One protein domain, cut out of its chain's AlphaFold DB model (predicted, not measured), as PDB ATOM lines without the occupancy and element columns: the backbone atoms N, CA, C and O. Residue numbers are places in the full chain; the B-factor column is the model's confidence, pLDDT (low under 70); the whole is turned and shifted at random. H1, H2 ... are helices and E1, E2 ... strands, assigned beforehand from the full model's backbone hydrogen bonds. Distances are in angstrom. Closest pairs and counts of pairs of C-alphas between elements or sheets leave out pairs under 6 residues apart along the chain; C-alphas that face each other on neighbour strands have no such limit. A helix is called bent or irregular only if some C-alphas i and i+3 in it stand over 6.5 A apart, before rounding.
ATOM      1  N   ASN A   2      13.385 -30.591   8.432       78.56
ATOM      2  CA  ASN A   2      12.269 -30.255   9.320       78.56
ATOM      3  C   ASN A   2      10.956 -30.646   8.632       78.56
ATOM      4  O   ASN A   2      10.593 -30.056   7.617       78.56
ATOM      5  N   ARG A   3      10.278 -31.677   9.145       84.62
ATOM      6  CA  ARG A   3       8.944 -32.066   8.674       84.62
ATOM      7  C   ARG A   3       7.907 -31.077   9.211       84.62
ATOM      8  O   ARG A   3       8.054 -30.548  10.313       84.62
ATOM      9  N   CYS A   4       6.874 -30.795   8.419       87.12
ATOM     10  CA  CYS A   4       5.779 -29.926   8.840       87.12
ATOM     11  C   CYS A   4       4.917 -30.667   9.873       87.12
ATOM     12  O   CYS A   4       4.154 -31.554   9.504       87.12
ATOM     13  N   ARG A   5       5.020 -30.285  11.152       93.06
ATOM     14  CA  ARG A   5       4.262 -30.908  12.255       93.06
ATOM     15  C   ARG A   5       2.744 -30.833  12.072       93.06
ATOM     16  O   ARG A   5       2.024 -31.684  12.573       93.06
ATOM     17  N   LEU A   6       2.248 -29.849  11.318       94.06
ATOM     18  CA  LEU A   6       0.820 -29.740  11.007       94.06
ATOM     19  C   LEU A   6       0.314 -30.952  10.205       94.06
ATOM     20  O   LEU A   6      -0.822 -31.369  10.393       94.06
ATOM     21  N   LEU A   7       1.158 -31.538   9.349       94.75
ATOM     22  CA  LEU A   7       0.812 -32.711   8.540       94.75
ATOM     23  C   LEU A   7       0.865 -34.030   9.324       94.75
ATOM     24  O   LEU A   7       0.403 -35.047   8.816       94.75
ATOM     25  N   GLU A   8       1.402 -34.022  10.546       96.19
ATOM     26  CA  GLU A   8       1.395 -35.186  11.444       96.19
ATOM     27  C   GLU A   8       0.037 -35.354  12.146       96.19
ATOM     28  O   GLU A   8      -0.266 -36.426  12.665       96.19
ATOM     29  N   LEU A   9      -0.807 -34.314  12.137       97.00
ATOM     30  CA  LEU A   9      -2.157 -34.370  12.691       97.00
ATOM     31  C   LEU A   9      -3.109 -35.145  11.766       97.00
ATOM     32  O   LEU A   9      -2.995 -35.019  10.543       97.00
ATOM     33  N   PRO A  10      -4.110 -35.862  12.310       97.62
ATOM     34  CA  PRO A  10      -5.233 -36.388  11.537       97.62
ATOM     35  C   PRO A  10      -5.925 -35.304  10.701       97.62
ATOM     36  O   PRO A  10      -6.001 -34.143  11.110       97.62
ATOM     37  N   ALA A  11      -6.465 -35.692   9.541       95.56
ATOM     38  CA  ALA A  11      -7.090 -34.763   8.595       95.56
ATOM     39  C   ALA A  11      -8.221 -33.935   9.227       95.56
ATOM     40  O   ALA A  11      -8.336 -32.745   8.956       95.56
ATOM     41  N   GLU A  12      -8.995 -34.533  10.132       96.69
ATOM     42  CA  GLU A  12     -10.079 -33.867  10.865       96.69
ATOM     43  C   GLU A  12      -9.579 -32.671  11.687       96.69
ATOM     44  O   GLU A  12     -10.159 -31.585  11.632       96.69
ATOM     45  N   LEU A  13      -8.459 -32.834  12.400       97.75
ATOM     46  CA  LEU A  13      -7.862 -31.753  13.186       97.75
ATOM     47  C   LEU A  13      -7.260 -30.672  12.285       97.75
ATOM     48  O   LEU A  13      -7.376 -29.489  12.599       97.75
ATOM     49  N   ARG A  14      -6.661 -31.056  11.149       96.81
ATOM     50  CA  ARG A  14      -6.158 -30.086  10.165       96.81
ATOM     51  C   ARG A  14      -7.290 -29.243   9.585       96.81
ATOM     52  O   ARG A  14      -7.177 -28.023   9.588       96.81
ATOM     53  N   ASN A  15      -8.394 -29.873   9.184       95.25
ATOM     54  CA  ASN A  15      -9.573 -29.186   8.658       95.25
ATOM     55  C   ASN A  15     -10.152 -28.196   9.674       95.25
ATOM     56  O   ASN A  15     -10.416 -27.052   9.319       95.25
ATOM     57  N   ASN A  16     -10.248 -28.585  10.949       96.50
ATOM     58  CA  ASN A  16     -10.704 -27.689  12.017       96.50
ATOM     59  C   ASN A  16      -9.779 -26.465  12.182       96.50
ATOM     60  O   ASN A  16     -10.243 -25.332  12.318       96.50
ATOM     61  N   ILE A  17      -8.458 -26.675  12.108       94.88
ATOM     62  CA  ILE A  17      -7.482 -25.578  12.110       94.88
ATOM     63  C   ILE A  17      -7.683 -24.681  10.883       94.88
ATOM     64  O   ILE A  17      -7.676 -23.458  11.028       94.88
ATOM     65  N   TYR A  18      -7.887 -25.249   9.691       94.75
ATOM     66  CA  TYR A  18      -8.134 -24.471   8.476       94.75
ATOM     67  C   TYR A  18      -9.405 -23.636   8.583       94.75
ATOM     68  O   TYR A  18      -9.355 -22.450   8.295       94.75
ATOM     69  N   GLU A  19     -10.513 -24.197   9.059       93.56
ATOM     70  CA  GLU A  19     -11.760 -23.452   9.244       93.56
ATOM     71  C   GLU A  19     -11.571 -22.272  10.200       93.56
ATOM     72  O   GLU A  19     -11.913 -21.145   9.862       93.56
ATOM     73  N   LYS A  20     -10.943 -22.498  11.360       90.94
ATOM     74  CA  LYS A  20     -10.725 -21.443  12.364       90.94
ATOM     75  C   LYS A  20      -9.737 -20.362  11.933       90.94
ATOM     76  O   LYS A  20      -9.779 -19.259  12.468       90.94
ATOM     77  N   THR A  21      -8.807 -20.683  11.037       90.06
ATOM     78  CA  THR A  21      -7.772 -19.738  10.589       90.06
ATOM     79  C   THR A  21      -8.154 -19.027   9.300       90.06
ATOM     80  O   THR A  21      -7.851 -17.845   9.144       90.06
ATOM     81  N   LEU A  22      -8.822 -19.731   8.383       90.25
ATOM     82  CA  LEU A  22      -9.140 -19.249   7.046       90.25
ATOM     83  C   LEU A  22     -10.525 -18.633   6.927       90.25
ATOM     84  O   LEU A  22     -10.673 -17.747   6.093       90.25
ATOM     85  N   LEU A  23     -11.512 -19.053   7.724       90.00
ATOM     86  CA  LEU A  23     -12.835 -18.435   7.706       90.00
ATOM     87  C   LEU A  23     -12.868 -17.243   8.657       90.00
ATOM     88  O   LEU A  23     -12.623 -17.368   9.857       90.00
ATOM     89  N   GLN A  24     -13.187 -16.084   8.104       85.25
ATOM     90  CA  GLN A  24     -13.355 -14.837   8.824       85.25
ATOM     91  C   GLN A  24     -14.847 -14.481   8.843       85.25
ATOM     92  O   GLN A  24     -15.487 -14.466   7.788       85.25
ATOM     93  N   PRO A  25     -15.428 -14.199  10.026       85.69
ATOM     94  CA  PRO A  25     -16.813 -13.741  10.112       85.69
ATOM     95  C   PRO A  25     -16.978 -12.329   9.533       85.69
ATOM     96  O   PRO A  25     -18.055 -11.974   9.059       85.69
ATOM     97  N   GLU A  26     -15.910 -11.531   9.563       86.94
ATOM     98  CA  GLU A  26     -15.876 -10.188   8.998       86.94
ATOM     99  C   GLU A  26     -15.293 -10.195   7.575       86.94
ATOM    100  O   GLU A  26     -14.398 -10.993   7.279       86.94
ATOM    101  N   PRO A  27     -15.769  -9.306   6.681       81.50
ATOM    102  CA  PRO A  27     -15.221  -9.194   5.336       81.50
ATOM    103  C   PRO A  27     -13.719  -8.889   5.338       81.50
ATOM    104  O   PRO A  27     -13.249  -7.989   6.032       81.50
ATOM    105  N   ILE A  28     -12.969  -9.605   4.502       81.06
ATOM    106  CA  ILE A  28     -11.541  -9.380   4.295       81.06
ATOM    107  C   ILE A  28     -11.366  -8.104   3.470       81.06
ATOM    108  O   ILE A  28     -11.622  -8.088   2.261       81.06
ATOM    109  N   GLU A  29     -10.921  -7.039   4.139       81.44
ATOM    110  CA  GLU A  29     -10.653  -5.753   3.500       81.44
ATOM    111  C   GLU A  29      -9.324  -5.787   2.728       81.44
ATOM    112  O   GLU A  29      -8.258  -6.059   3.290       81.44
ATOM    113  N   ILE A  30      -9.389  -5.499   1.429       78.00
ATOM    114  CA  ILE A  30      -8.249  -5.368   0.523       78.00
ATOM    115  C   ILE A  30      -8.174  -3.903   0.094       78.00
ATOM    116  O   ILE A  30      -8.926  -3.437  -0.765       78.00
ATOM    117  N   ASP A  31      -7.261  -3.171   0.724       73.25
ATOM    118  CA  ASP A  31      -7.026  -1.756   0.456       73.25
ATOM    119  C   ASP A  31      -6.085  -1.578  -0.742       73.25
ATOM    120  O   ASP A  31      -4.878  -1.795  -0.649       73.25
ATOM    121  N   LEU A  32      -6.658  -1.180  -1.878       72.31
ATOM    122  CA  LEU A  32      -5.937  -0.898  -3.121       72.31
ATOM    123  C   LEU A  32      -5.453   0.557  -3.200       72.31
ATOM    124  O   LEU A  32      -4.824   0.943  -4.184       72.31
ATOM    125  N   THR A  33      -5.782   1.390  -2.210       69.88
ATOM    126  CA  THR A  33      -5.430   2.820  -2.200       69.88
ATOM    127  C   THR A  33      -4.015   3.065  -1.709       69.88
ATOM    128  O   THR A  33      -3.399   4.074  -2.058       69.88
ATOM    129  N   LYS A  34      -3.491   2.134  -0.910       68.62
ATOM    130  CA  LYS A  34      -2.125   2.177  -0.415       68.62
ATOM    131  C   LYS A  34      -1.212   1.565  -1.479       68.62
ATOM    132  O   LYS A  34      -1.338   0.369  -1.749       68.62
ATOM    133  N   PRO A  35      -0.295   2.338  -2.091       55.41
ATOM    134  CA  PRO A  35       0.749   1.733  -2.904       55.41
ATOM    135  C   PRO A  35       1.489   0.735  -2.015       55.41
ATOM    136  O   PRO A  35       1.722   1.018  -0.839       55.41
ATOM    137  N   SER A  36       1.820  -0.438  -2.552       57.25
ATOM    138  CA  SER A  36       2.543  -1.493  -1.840       57.25
ATOM    139  C   SER A  36       3.975  -1.037  -1.534       57.25
ATOM    140  O   SER A  36       4.939  -1.513  -2.129       57.25
ATOM    141  N   SER A  44      -2.789  -5.930   8.492       47.47
ATOM    142  CA  SER A  44      -4.051  -6.224   9.154       47.47
ATOM    143  C   SER A  44      -4.173  -7.755   9.278       47.47
ATOM    144  O   SER A  44      -3.723  -8.481   8.380       47.47
ATOM    145  N   PRO A  45      -4.721  -8.281  10.388       49.25
ATOM    146  CA  PRO A  45      -4.726  -9.719  10.677       49.25
ATOM    147  C   PRO A  45      -5.288 -10.591   9.536       49.25
ATOM    148  O   PRO A  45      -4.950 -11.770   9.455       49.25
ATOM    149  N   SER A  46      -6.044 -10.002   8.604       54.31
ATOM    150  CA  SER A  46      -6.642 -10.632   7.428       54.31
ATOM    151  C   SER A  46      -5.664 -11.113   6.342       54.31
ATOM    152  O   SER A  46      -5.992 -12.047   5.612       54.31
ATOM    153  N   LEU A  47      -4.462 -10.537   6.206       56.81
ATOM    154  CA  LEU A  47      -3.507 -10.976   5.167       56.81
ATOM    155  C   LEU A  47      -2.620 -12.147   5.616       56.81
ATOM    156  O   LEU A  47      -2.123 -12.899   4.776       56.81
ATOM    157  N   ASN A  48      -2.466 -12.358   6.929       62.50
ATOM    158  CA  ASN A  48      -1.722 -13.508   7.457       62.50
ATOM    159  C   ASN A  48      -2.405 -14.844   7.154       62.50
ATOM    160  O   ASN A  48      -1.733 -15.873   7.074       62.50
ATOM    161  N   THR A  49      -3.714 -14.818   6.921       68.25
ATOM    162  CA  THR A  49      -4.533 -15.962   6.527       68.25
ATOM    163  C   THR A  49      -3.986 -16.663   5.279       68.25
ATOM    164  O   THR A  49      -3.995 -17.892   5.195       68.25
ATOM    165  N   PHE A  50      -3.400 -15.910   4.342       77.38
ATOM    166  CA  PHE A  50      -2.874 -16.476   3.101       77.38
ATOM    167  C   PHE A  50      -1.522 -17.178   3.251       77.38
ATOM    168  O   PHE A  50      -1.191 -18.046   2.441       77.38
ATOM    169  N   ASN A  51      -0.757 -16.866   4.301       85.00
ATOM    170  CA  ASN A  51       0.566 -17.455   4.515       85.00
ATOM    171  C   ASN A  51       0.480 -18.970   4.732       85.00
ATOM    172  O   ASN A  51       1.366 -19.705   4.299       85.00
ATOM    173  N   LEU A  52      -0.608 -19.455   5.344       86.44
ATOM    174  CA  LEU A  52      -0.813 -20.882   5.592       86.44
ATOM    175  C   LEU A  52      -0.866 -21.684   4.283       86.44
ATOM    176  O   LEU A  52      -0.276 -22.756   4.171       86.44
ATOM    177  N   LEU A  53      -1.505 -21.125   3.259       87.25
ATOM    178  CA  LEU A  53      -1.699 -21.761   1.954       87.25
ATOM    179  C   LEU A  53      -0.435 -21.773   1.100       87.25
ATOM    180  O   LEU A  53      -0.356 -22.522   0.130       87.25
ATOM    181  N   GLN A  54       0.537 -20.928   1.443       86.75
ATOM    182  CA  GLN A  54       1.825 -20.844   0.761       86.75
ATOM    183  C   GLN A  54       2.848 -21.839   1.324       86.75
ATOM    184  O   GLN A  54       3.946 -21.956   0.786       86.75
ATOM    185  N   THR A  55       2.513 -22.572   2.392       87.62
ATOM    186  CA  THR A  55       3.469 -23.454   3.076       87.62
ATOM    187  C   THR A  55       3.809 -24.710   2.271       87.62
ATOM    188  O   THR A  55       4.985 -24.996   2.050       87.62
ATOM    189  N   CYS A  56       2.813 -25.483   1.821       90.94
ATOM    190  CA  CYS A  56       3.032 -26.660   0.981       90.94
ATOM    191  C   CYS A  56       1.814 -27.008   0.109       90.94
ATOM    192  O   CYS A  56       0.686 -26.601   0.386       90.94
ATOM    193  N   LYS A  57       2.043 -27.825  -0.930       92.25
ATOM    194  CA  LYS A  57       1.007 -28.252  -1.893       92.25
ATOM    195  C   LYS A  57      -0.173 -28.970  -1.233       92.25
ATOM    196  O   LYS A  57      -1.304 -28.795  -1.669       92.25
ATOM    197  N   GLN A  58       0.086 -29.774  -0.201       94.69
ATOM    198  CA  GLN A  58      -0.969 -30.508   0.494       94.69
ATOM    199  C   GLN A  58      -1.901 -29.552   1.245       94.69
ATOM    200  O   GLN A  58      -3.103 -29.576   1.003       94.69
ATOM    201  N   ILE A  59      -1.341 -28.662   2.074       93.69
ATOM    202  CA  ILE A  59      -2.112 -27.660   2.828       93.69
ATOM    203  C   ILE A  59      -2.893 -26.759   1.867       93.69
ATOM    204  O   ILE A  59      -4.074 -26.502   2.081       93.69
ATOM    205  N   HIS A  60      -2.261 -26.335   0.771       92.19
ATOM    206  CA  HIS A  60      -2.927 -25.567  -0.276       92.19
ATOM    207  C   HIS A  60      -4.164 -26.295  -0.825       92.19
ATOM    208  O   HIS A  60      -5.247 -25.722  -0.875       92.19
ATOM    209  N   ASN A  61      -4.025 -27.563  -1.214       93.50
ATOM    210  CA  ASN A  61      -5.121 -28.326  -1.810       93.50
ATOM    211  C   ASN A  61      -6.254 -28.628  -0.824       93.50
ATOM    212  O   ASN A  61      -7.415 -28.579  -1.224       93.50
ATOM    213  N   GLU A  62      -5.928 -28.931   0.434       94.06
ATOM    214  CA  GLU A  62      -6.922 -29.209   1.479       94.06
ATOM    215  C   GLU A  62      -7.729 -27.950   1.823       94.06
ATOM    216  O   GLU A  62      -8.948 -28.009   1.965       94.06
ATOM    217  N   ALA A  63      -7.066 -26.795   1.900       92.12
ATOM    218  CA  ALA A  63      -7.648 -25.606   2.506       92.12
ATOM    219  C   ALA A  63      -8.121 -24.534   1.501       92.12
ATOM    220  O   ALA A  63      -8.815 -23.596   1.889       92.12
ATOM    221  N   ARG A  64      -7.795 -24.658   0.203       87.56
ATOM    222  CA  ARG A  64      -8.119 -23.636  -0.819       87.56
ATOM    223  C   ARG A  64      -9.599 -23.262  -0.897       87.56
ATOM    224  O   ARG A  64      -9.910 -22.103  -1.136       87.56
ATOM    225  N   ASN A  65     -10.506 -24.216  -0.691       86.38
ATOM    226  CA  ASN A  65     -11.941 -23.965  -0.831       86.38
ATOM    227  C   ASN A  65     -12.456 -23.025   0.270       86.38
ATOM    228  O   ASN A  65     -13.307 -22.186   0.002       86.38
ATOM    229  N   LEU A  66     -11.877 -23.102   1.472       86.94
ATOM    230  CA  LEU A  66     -12.285 -22.297   2.626       86.94
ATOM    231  C   LEU A  66     -11.993 -20.808   2.432       86.94
ATOM    232  O   LEU A  66     -12.687 -19.959   2.972       86.94
ATOM    233  N   ILE A  67     -10.990 -20.463   1.628       84.31
ATOM    234  CA  ILE A  67     -10.680 -19.064   1.312       84.31
ATOM    235  C   ILE A  67     -11.852 -18.412   0.591       84.31
ATOM    236  O   ILE A  67     -12.211 -17.279   0.897       84.31
ATOM    237  N   TYR A  68     -12.424 -19.123  -0.377       79.94
ATOM    238  CA  TYR A  68     -13.472 -18.602  -1.246       79.94
ATOM    239  C   TYR A  68     -14.821 -18.489  -0.548       79.94
ATOM    240  O   TYR A  68     -15.712 -17.814  -1.052       79.94
ATOM    241  N   ASP A  69     -14.936 -19.085   0.633       83.75
ATOM    242  CA  ASP A  69     -16.103 -18.954   1.495       83.75
ATOM    243  C   ASP A  69     -16.112 -17.631   2.268       83.75
ATOM    244  O   ASP A  69     -17.127 -17.275   2.867       83.75
ATOM    245  N   ASN A  70     -15.006 -16.882   2.235       82.62
ATOM    246  CA  ASN A  70     -14.930 -15.555   2.826       82.62
ATOM    247  C   ASN A  70     -15.586 -14.493   1.944       82.62
ATOM    248  O   ASN A  70     -15.623 -14.576   0.715       82.62
ATOM    249  N   THR A  71     -16.036 -13.423   2.594       80.31
ATOM    250  CA  THR A  71     -16.473 -12.206   1.905       80.31
ATOM    251  C   THR A  71     -15.271 -11.291   1.699       80.31
ATOM    252  O   THR A  71     -14.566 -10.992   2.660       80.31
ATOM    253  N   PHE A  72     -15.058 -10.813   0.471       79.50
ATOM    254  CA  PHE A  72     -13.994  -9.862   0.149       79.50
ATOM    255  C   PHE A  72     -14.543  -8.478  -0.164       79.50
ATOM    256  O   PHE A  72     -15.637  -8.299  -0.711       79.50
ATOM    257  N   GLU A  73     -13.743  -7.490   0.188       79.00
ATOM    258  CA  GLU A  73     -14.188  -6.127   0.378       79.00
ATOM    259  C   GLU A  73     -13.039  -5.218  -0.076       79.00
ATOM    260  O   GLU A  73     -12.009  -5.090   0.575       79.00
ATOM    261  N   PHE A  74     -13.166  -4.675  -1.285       76.00
ATOM    262  CA  PHE A  74     -12.100  -3.935  -1.951       76.00
ATOM    263  C   PHE A  74     -12.308  -2.440  -1.743       76.00
ATOM    264  O   PHE A  74     -13.332  -1.883  -2.155       76.00
ATOM    265  N   ILE A  75     -11.316  -1.795  -1.134       72.88
ATOM    266  CA  ILE A  75     -11.302  -0.352  -0.900       72.88
ATOM    267  C   ILE A  75     -10.444   0.283  -1.990       72.88
ATOM    268  O   ILE A  75      -9.254  -0.007  -2.117       72.88
ATOM    269  N   THR A  76     -11.052   1.149  -2.798       71.56
ATOM    270  CA  THR A  76     -10.364   1.881  -3.869       71.56
ATOM    271  C   THR A  76     -10.656   3.380  -3.779       71.56
ATOM    272  O   THR A  76     -11.753   3.800  -3.401       71.56
ATOM    273  N   SER A  77      -9.657   4.206  -4.100       58.28
ATOM    274  CA  SER A  77      -9.741   5.661  -4.138       58.28
ATOM    275  C   SER A  77      -9.706   6.085  -5.597       58.28
ATOM    276  O   SER A  77      -8.725   5.884  -6.315       58.28
ATOM    277  N   ILE A  78     -10.804   6.676  -6.059       55.75
ATOM    278  CA  ILE A  78     -10.853   7.242  -7.405       55.75
ATOM    279  C   ILE A  78     -10.305   8.662  -7.302       55.75
ATOM    280  O   ILE A  78     -10.993   9.577  -6.843       55.75
ATOM    281  N   HIS A  79      -9.049   8.856  -7.706       46.47
ATOM    282  CA  HIS A  79      -8.522  10.201  -7.912       46.47
ATOM    283  C   HIS A  79      -9.156  10.789  -9.174       46.47
ATOM    284  O   HIS A  79      -8.998  10.260 -10.275       46.47
ATOM    285  N   LYS A  80      -9.875  11.905  -9.016       42.75
ATOM    286  CA  LYS A  80     -10.274  12.745 -10.145       42.75
ATOM    287  C   LYS A  80      -9.009  13.390 -10.701       42.75
ATOM    288  O   LYS A  80      -8.624  14.466 -10.256       42.75
ATOM    289  N   LYS A 146     -13.179  10.211  -2.968       47.31
ATOM    290  CA  LYS A 146     -14.365   9.434  -2.630       47.31
ATOM    291  C   LYS A 146     -13.916   7.978  -2.609       47.31
ATOM    292  O   LYS A 146     -13.475   7.451  -3.631       47.31
ATOM    293  N   LEU A 147     -13.948   7.372  -1.429       44.84
ATOM    294  CA  LEU A 147     -13.651   5.957  -1.266       44.84
ATOM    295  C   LEU A 147     -14.853   5.159  -1.759       44.84
ATOM    296  O   LEU A 147     -15.994   5.439  -1.386       44.84
ATOM    297  N   HIS A 148     -14.590   4.181  -2.617       47.09
ATOM    298  CA  HIS A 148     -15.594   3.245  -3.097       47.09
ATOM    299  C   HIS A 148     -15.338   1.880  -2.462       47.09
ATOM    300  O   HIS A 148     -14.205   1.394  -2.454       47.09
ATOM    301  N   ARG A 149     -16.408   1.293  -1.921       48.53
ATOM    302  CA  ARG A 149     -16.415   0.002  -1.232       48.53
ATOM    303  C   ARG A 149     -17.054  -1.022  -2.169       48.53
ATOM    304  O   ARG A 149     -18.256  -0.953  -2.413       48.53
ATOM    305  N   ILE A 150     -16.254  -1.912  -2.756       56.34
ATOM    306  CA  ILE A 150     -16.739  -2.933  -3.699       56.34
ATOM    307  C   ILE A 150     -16.730  -4.282  -2.989       56.34
ATOM    308  O   ILE A 150     -15.672  -4.777  -2.607       56.34
ATOM    309  N   ARG A 151     -17.906  -4.896  -2.828       49.69
ATOM    310  CA  ARG A 151     -18.032  -6.250  -2.275       49.69
ATOM    311  C   ARG A 151     -18.097  -7.270  -3.397       49.69
ATOM    312  O   ARG A 151     -18.921  -7.139  -4.300       49.69
ATOM    313  N   VAL A 152     -17.257  -8.296  -3.319       55.16
ATOM    314  CA  VAL A 152     -17.229  -9.390  -4.293       55.16
ATOM    315  C   VAL A 152     -17.429 -10.703  -3.549       55.16
ATOM    316  O   VAL A 152     -16.669 -11.034  -2.642       55.16
ATOM    317  N   CYS A 153     -18.461 -11.447  -3.943       50.03
ATOM    318  CA  CYS A 153     -18.689 -12.821  -3.504       50.03
ATOM    319  C   CYS A 153     -18.223 -13.755  -4.625       50.03
ATOM    320  O   CYS A 153     -18.635 -13.581  -5.774       50.03
ATOM    321  N   LEU A 154     -17.351 -14.712  -4.310       51.75
ATOM    322  CA  LEU A 154     -16.852 -15.691  -5.273       51.75
ATOM    323  C   LEU A 154     -17.654 -16.990  -5.130       51.75
ATOM    324  O   LEU A 154     -17.947 -17.427  -4.023       51.75
TER     325      LEU A 154
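AT A GLANCE: This is residues 2 to 36, 44 to 80 and 146 to 154 of the 216 residues of an uncharacterized protein of Cercospora zeina (UniProt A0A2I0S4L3). Two lobes stand end to end in a long model: a crossed cluster of helices H2, H3 and H4, with short H1 at its far end, and a narrow three-stranded sheet that makes the other end. The helices leave both faces of the sheet bare. The printed part has 81 residues, in the order H1 H2 E1 H3 H4 E2 E3; the class is mixed, and the sheet, order E1 E2 E3, is mixed too. It is loose, with a radius of gyration of the C-alphas of 15.6 A, and spans 54 by 24 by 18 A.

HOW THE PARTS SIT: H1, residues 5 to 8, is close to but not clearly touching H2, residues 11 to 22; the closest C-alphas, of Leu 6 and Arg 14, are 7.0 A apart. H3, residues 48 to 54, only just touches H2, with 3 pairs of C-alphas within 8 A, the closest Leu 22 and Thr 49 at 5.7 A. H4, residues 57 to 68, touches H2 with residues 62 to 67 alone, at a steep tilt of 48 degrees, the same way; the closest C-alphas are Leu 22 and Ile 67, 5.9 A. H3 and H4 form a helical hairpin, closest C-alphas Leu 53 and His 60, 4.6 A. E1, residues 28 to 31, is parallel to E2, residues 72 to 78, with N 30 and O 73 at 2.8 A; E3, residues 146 to 152, is antiparallel to E2, with N 74 and O 150 at 2.8 A. Every O i to N i+4 pair is within hydrogen-bond range in H2, 4 of 8 in H4 and 0 of 3 in H3, where 3 of 4 O i to N i+3 pairs are; H1 is too short for an O i to N i+4 pair.

IN THESE COORDINATES: H1 begins at C-alpha 5 (4.262, -30.908, 12.255). H2 is 15.7 A long, irregular H4 17.4 A, with C-alphas 62 and 65 7.6 A apart, E2 19.0 A and E3 19.1 A, ending at C-alpha 152 (-17.229, -9.390, -4.293).

THE WHOLE: The C-alphas of Pro 10 and Lys 80 are farthest apart, 53.9 A. Cuts leave 13.7 A between C-alphas 36 and 44, and 9.2 A between 80 and 146. The pLDDT is under 70 at residues 33 to 36, 44 to 49, 77 to 80 and 146 to 154.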